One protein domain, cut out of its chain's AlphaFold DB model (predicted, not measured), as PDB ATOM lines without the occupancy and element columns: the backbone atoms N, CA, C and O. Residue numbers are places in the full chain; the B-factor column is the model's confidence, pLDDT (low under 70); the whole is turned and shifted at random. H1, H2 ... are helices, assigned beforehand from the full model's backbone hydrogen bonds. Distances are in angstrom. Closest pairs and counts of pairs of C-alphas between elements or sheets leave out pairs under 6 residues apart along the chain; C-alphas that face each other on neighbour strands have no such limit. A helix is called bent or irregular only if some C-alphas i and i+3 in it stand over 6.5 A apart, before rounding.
ATOM      1  N   GLN A   2      98.482 125.213  84.045       85.38
ATOM      2  CA  GLN A   2      99.615 126.120  84.286       85.38
ATOM      3  C   GLN A   2     100.985 125.515  83.924       85.38
ATOM      4  O   GLN A   2     101.889 126.240  83.536       85.38
ATOM      5  N   ILE A   3     101.125 124.183  83.971       87.62
ATOM      6  CA  ILE A   3     102.400 123.490  83.700       87.62
ATOM      7  C   ILE A   3     102.787 123.546  82.214       87.62
ATOM      8  O   ILE A   3     103.949 123.787  81.897       87.62
ATOM      9  N   LEU A   4     101.824 123.333  81.304       87.31
ATOM     10  CA  LEU A   4     102.060 123.413  79.855       87.31
ATOM     11  C   LEU A   4     102.342 124.856  79.417       87.31
ATOM     12  O   LEU A   4     103.295 125.087  78.687       87.31
ATOM     13  N   GLN A   5     101.597 125.824  79.962       88.50
ATOM     14  CA  GLN A   5     101.851 127.251  79.737       88.50
ATOM     15  C   GLN A   5     103.248 127.662  80.224       88.50
ATOM     16  O   GLN A   5     103.991 128.320  79.504       88.50
ATOM     17  N   ASP A   6     103.657 127.220  81.417       86.69
ATOM     18  CA  ASP A   6     105.005 127.479  81.934       86.69
ATOM     19  C   ASP A   6     106.100 126.764  81.123       86.69
ATOM     20  O   ASP A   6     107.223 127.255  81.045       86.69
ATOM     21  N   ALA A   7     105.801 125.608  80.519       86.62
ATOM     22  CA  ALA A   7     106.737 124.896  79.647       86.62
ATOM     23  C   ALA A   7     106.927 125.587  78.286       86.62
ATOM     24  O   ALA A   7     108.012 125.478  77.717       86.62
ATOM     25  N   GLU A   8     105.905 126.294  77.792       86.44
ATOM     26  CA  GLU A   8     105.980 127.150  76.600       86.44
ATOM     27  C   GLU A   8     106.699 128.477  76.879       86.44
ATOM     28  O   GLU A   8     107.448 128.955  76.031       86.44
ATOM     29  N   LEU A   9     106.494 129.064  78.064       89.19
ATOM     30  CA  LEU A   9     107.057 130.370  78.432       89.19
ATOM     31  C   LEU A   9     108.512 130.321  78.917       89.19
ATOM     32  O   LEU A   9     109.249 131.277  78.696       89.19
ATOM     33  N   LEU A  10     108.909 129.263  79.627       84.50
ATOM     34  CA  LEU A  10     110.243 129.141  80.228       84.50
ATOM     35  C   LEU A  10     111.076 128.124  79.442       84.50
ATOM     36  O   LEU A  10     111.863 128.466  78.566       84.50
ATOM     37  N   SER A  11     110.858 126.849  79.738       89.62
ATOM     38  CA  SER A  11     111.350 125.678  79.021       89.62
ATOM     39  C   SER A  11     110.799 124.437  79.726       89.62
ATOM     40  O   SER A  11     110.408 124.485  80.898       89.62
ATOM     41  N   VAL A  12     110.817 123.276  79.066       90.12
ATOM     42  CA  VAL A  12     110.388 122.011  79.694       90.12
ATOM     43  C   VAL A  12     111.236 121.676  80.931       90.12
ATOM     44  O   VAL A  12     110.711 121.169  81.920       90.12
ATOM     45  N   ALA A  13     112.536 121.984  80.907       91.19
ATOM     46  CA  ALA A  13     113.444 121.710  82.018       91.19
ATOM     47  C   ALA A  13     113.175 122.608  83.237       91.19
ATOM     48  O   ALA A  13     113.237 122.137  84.372       91.19
ATOM     49  N   GLU A  14     112.858 123.884  83.024       89.81
ATOM     50  CA  GLU A  14     112.531 124.819  84.105       89.81
ATOM     51  C   GLU A  14     111.128 124.575  84.657       89.81
ATOM     52  O   GLU A  14     110.958 124.522  85.874       89.81
ATOM     53  N   SER A  15     110.145 124.323  83.789       90.44
ATOM     54  CA  SER A  15     108.789 123.936  84.196       90.44
ATOM     55  C   SER A  15     108.799 122.625  84.996       90.44
ATOM     56  O   SER A  15     108.156 122.524  86.041       90.44
ATOM     57  N   SER A  16     109.627 121.654  84.592       91.69
ATOM     58  CA  SER A  16     109.855 120.403  85.329       91.69
ATOM     59  C   SER A  16     110.330 120.647  86.766       91.69
ATOM     60  O   SER A  16     109.760 120.085  87.702       91.69
ATOM     61  N   ARG A  17     111.323 121.525  86.963       92.94
ATOM     62  CA  ARG A  17     111.831 121.881  88.301       92.94
ATOM     63  C   ARG A  17     110.816 122.684  89.110       92.94
ATOM     64  O   ARG A  17     110.644 122.407  90.292       92.94
ATOM     65  N   LYS A  18     110.136 123.646  88.478       92.12
ATOM     66  CA  LYS A  18     109.140 124.526  89.110       92.12
ATOM     67  C   LYS A  18     107.951 123.744  89.668       92.12
ATOM     68  O   LYS A  18     107.475 124.055  90.753       92.12
ATOM     69  N   HIS A  19     107.492 122.728  88.938       89.81
ATOM     70  CA  HIS A  19     106.293 121.953  89.275       89.81
ATOM     71  C   HIS A  19     106.586 120.564  89.858       89.81
ATOM     72  O   HIS A  19     105.655 119.824  90.161       89.81
ATOM     73  N   GLY A  20     107.860 120.183  90.001       90.62
ATOM     74  CA  GLY A  20     108.257 118.880  90.550       90.62
ATOM     75  C   GLY A  20     107.822 117.680  89.699       90.62
ATOM     76  O   GLY A  20     107.663 116.577  90.214       90.62
ATOM     77  N   VAL A  21     107.608 117.880  88.397       90.75
ATOM     78  CA  VAL A  21     107.189 116.833  87.449       90.75
ATOM     79  C   VAL A  21     108.330 116.503  86.504       90.75
ATOM     80  O   VAL A  21     109.128 117.369  86.165       90.75
ATOM     81  N   SER A  22     108.425 115.261  86.034       91.25
ATOM     82  CA  SER A  22     109.474 114.903  85.075       91.25
ATOM     83  C   SER A  22     109.235 115.559  83.711       91.25
ATOM     84  O   SER A  22     108.096 115.677  83.257       91.25
ATOM     85  N   ALA A  23     110.315 115.920  83.011       90.62
ATOM     86  CA  ALA A  23     110.243 116.430  81.639       90.62
ATOM     87  C   ALA A  23     109.458 115.487  80.706       90.62
ATOM     88  O   ALA A  23     108.656 115.938  79.894       90.62
ATOM     89  N   ASN A  24     109.614 114.168  80.884       91.38
ATOM     90  CA  ASN A  24     108.859 113.160  80.138       91.38
ATOM     91  C   ASN A  24     107.337 113.280  80.354       91.38
ATOM     92  O   ASN A  24     106.564 113.117  79.417       91.38
ATOM     93  N   MET A  25     106.885 113.596  81.572       88.69
ATOM     94  CA  MET A  25     105.459 113.809  81.845       88.69
ATOM     95  C   MET A  25     104.926 115.049  81.118       88.69
ATOM     96  O   MET A  25     103.833 114.997  80.559       88.69
ATOM     97  N   ILE A  26     105.708 116.132  81.083       91.19
ATOM     98  CA  ILE A  26     105.352 117.366  80.370       91.19
ATOM     99  C   ILE A  26     105.227 117.098  78.867       91.19
ATOM    100  O   ILE A  26     104.224 117.485  78.272       91.19
ATOM    101  N   TYR A  27     106.183 116.380  78.268       90.88
ATOM    102  CA  TYR A  27     106.099 115.980  76.860       90.88
ATOM    103  C   TYR A  27     104.862 115.124  76.580       90.88
ATOM    104  O   TYR A  27     104.091 115.445  75.685       90.88
ATOM    105  N   ARG A  28     104.584 114.115  77.415       88.44
ATOM    106  CA  ARG A  28     103.378 113.285  77.267       88.44
ATOM    107  C   ARG A  28     102.077 114.076  77.377       88.44
ATOM    108  O   ARG A  28     101.102 113.721  76.721       88.44
ATOM    109  N   TRP A  29     102.021 115.089  78.239       90.25
ATOM    110  CA  TRP A  29     100.861 115.973  78.326       90.25
ATOM    111  C   TRP A  29     100.731 116.858  77.097       90.25
ATOM    112  O   TRP A  29      99.620 116.999  76.597       90.25
ATOM    113  N   ARG A  30     101.836 117.396  76.578       89.88
ATOM    114  CA  ARG A  30     101.820 118.170  75.336       89.88
ATOM    115  C   ARG A  30     101.313 117.324  74.169       89.88
ATOM    116  O   ARG A  30     100.354 117.730  73.531       89.88
ATOM    117  N   ASP A  31     101.852 116.123  73.979       89.06
ATOM    118  CA  ASP A  31     101.441 115.228  72.889       89.06
ATOM    119  C   ASP A  31      99.942 114.874  72.983       89.06
ATOM    120  O   ASP A  31      99.216 114.916  71.994       89.06
ATOM    121  N   LYS A  32      99.448 114.586  74.197       86.06
ATOM    122  CA  LYS A  32      98.019 114.338  74.463       86.06
ATOM    123  C   LYS A  32      97.140 115.560  74.212       86.06
ATOM    124  O   LYS A  32      96.003 115.419  73.768       86.06
ATOM    125  N   TYR A  33      97.637 116.745  74.549       86.62
ATOM    126  CA  TYR A  33      96.926 117.996  74.328       86.62
ATOM    127  C   TYR A  33      96.868 118.353  72.840       86.62
ATOM    128  O   TYR A  33      95.835 118.804  72.362       86.62
ATOM    129  N   GLU A  34      97.940 118.099  72.092       88.62
ATOM    130  CA  GLU A  34      97.974 118.276  70.639       88.62
ATOM    131  C   GLU A  34      97.037 117.293  69.921       88.62
ATOM    132  O   GLU A  34      96.375 117.677  68.958       88.62
ATOM    133  N   SER A  35      96.929 116.046  70.394       84.81
ATOM    134  CA  SER A  35      96.101 115.020  69.746       84.81
ATOM    135  C   SER A  35      94.610 115.098  70.090       84.81
ATOM    136  O   SER A  35      93.765 114.848  69.235       84.81
ATOM    137  N   GLU A  36      94.274 115.386  71.348       83.00
ATOM    138  CA  GLU A  36      92.913 115.253  71.897       83.00
ATOM    139  C   GLU A  36      92.428 116.545  72.590       83.00
ATOM    140  O   GLU A  36      91.369 116.568  73.224       83.00
ATOM    141  N   GLY A  37      93.193 117.639  72.506       85.12
ATOM    142  CA  GLY A  37      92.887 118.892  73.192       85.12
ATOM    143  C   GLY A  37      92.881 118.738  74.715       85.12
ATOM    144  O   GLY A  37      93.570 117.903  75.304       85.12
ATOM    145  N   VAL A  38      92.046 119.532  75.390       83.06
ATOM    146  CA  VAL A  38      91.888 119.470  76.855       83.06
ATOM    147  C   VAL A  38      91.434 118.075  77.323       83.06
ATOM    148  O   VAL A  38      91.844 117.634  78.397       83.06
ATOM    149  N   ALA A  39      90.650 117.353  76.513       79.00
ATOM    150  CA  ALA A  39      90.147 116.019  76.851       79.00
ATOM    151  C   ALA A  39      91.269 114.970  76.973       79.00
ATOM    152  O   ALA A  39      91.178 114.074  77.813       79.00
ATOM    153  N   GLY A  40      92.372 115.123  76.233       78.94
ATOM    154  CA  GLY A  40      93.529 114.217  76.306       78.94
ATOM    155  C   GLY A  40      94.244 114.200  77.656       78.94
ATOM    156  O   GLY A  40      94.952 113.238  77.994       78.94
ATOM    157  N   LEU A  41      94.040 115.257  78.446       82.31
ATOM    158  CA  LEU A  41      94.613 115.445  79.775       82.31
ATOM    159  C   LEU A  41      93.695 114.924  80.890       82.31
ATOM    160  O   LEU A  41      94.162 114.729  82.017       82.31
ATOM    161  N   ASP A  42      92.428 114.632  80.586       79.38
ATOM    162  CA  ASP A  42      91.503 114.004  81.520       79.38
ATOM    163  C   ASP A  42      91.697 112.478  81.527       79.38
ATOM    164  O   ASP A  42      91.302 111.739  80.622       79.38
TER     165      ASP A  42
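AT A GLANCE: This is residues 2 to 42 of the 98 residues of the protein "Helix-turn-helix domain-containing protein" of Saprospiraceae bacterium (UniProt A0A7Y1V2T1). A short helical hairpin, H1 and H2, packs on the first part of one longer helix, H3, at residues 23 to 30. H3 then runs on past the hairpin and folds back at a kink of 121 degrees near residue 35. The printed part has 41 residues with three named helices, H1, H2 and H3 in chain order, and no named strand; its class is all helix. It is compact, with a radius of gyration of the C-alphas of 9.6 A and spans of 25 by 17 by 12 A.

HOW THE PARTS SIT: H1, residues 2 to 9, and H2, residues 12 to 19, touch and form a helical hairpin. They run opposite ways at a steep tilt of 35.2 degrees, only just past shallow. Their closest C-alphas, those of Ala 7 and Ser 15, are 5.1 A apart. H3, residues 23 to 41, touches H2 with its residues 23 to 27 alone, about perpendicular at 88 degrees; the closest C-alphas, of Ser 16 and Ala 23, are 5.4 A apart. H3 touches H1 with its residues 26 to 30 alone, and the closest C-alphas, of Leu 4 and Ile 26, are 6.9 A apart. H1 and H3 are about perpendicular at 71 degrees, only just past steep. The helix packing is mostly crossed: of the three pairs that touch, 0 are at a shallow tilt. In H1 and H2 every O i to N i+4 pair is within hydrogen-bond range; in H3, 12 of 15 are.

IN THESE COORDINATES: H1 begins at C-alpha 2, (99.615, 126.120, 84.286). H1 and H2 each measure 10.4 A from first to last C-alpha. H3 measures 15.8 A, from C-alpha 23 at (110.243, 116.430, 81.639) to C-alpha 41 at (94.613, 115.445, 79.775). H3 is irregular: C-alphas 35 and 38 are 9.4 A apart.

THE WHOLE: The two C-alphas farthest apart, of Arg 17 and Glu 36, are 25.9 A apart. The links H1 to H2 and H2 to H3 are tight, and the printed part has no cut. The mean pLDDT of the printed part is 87.8, and no printed residue is under 70.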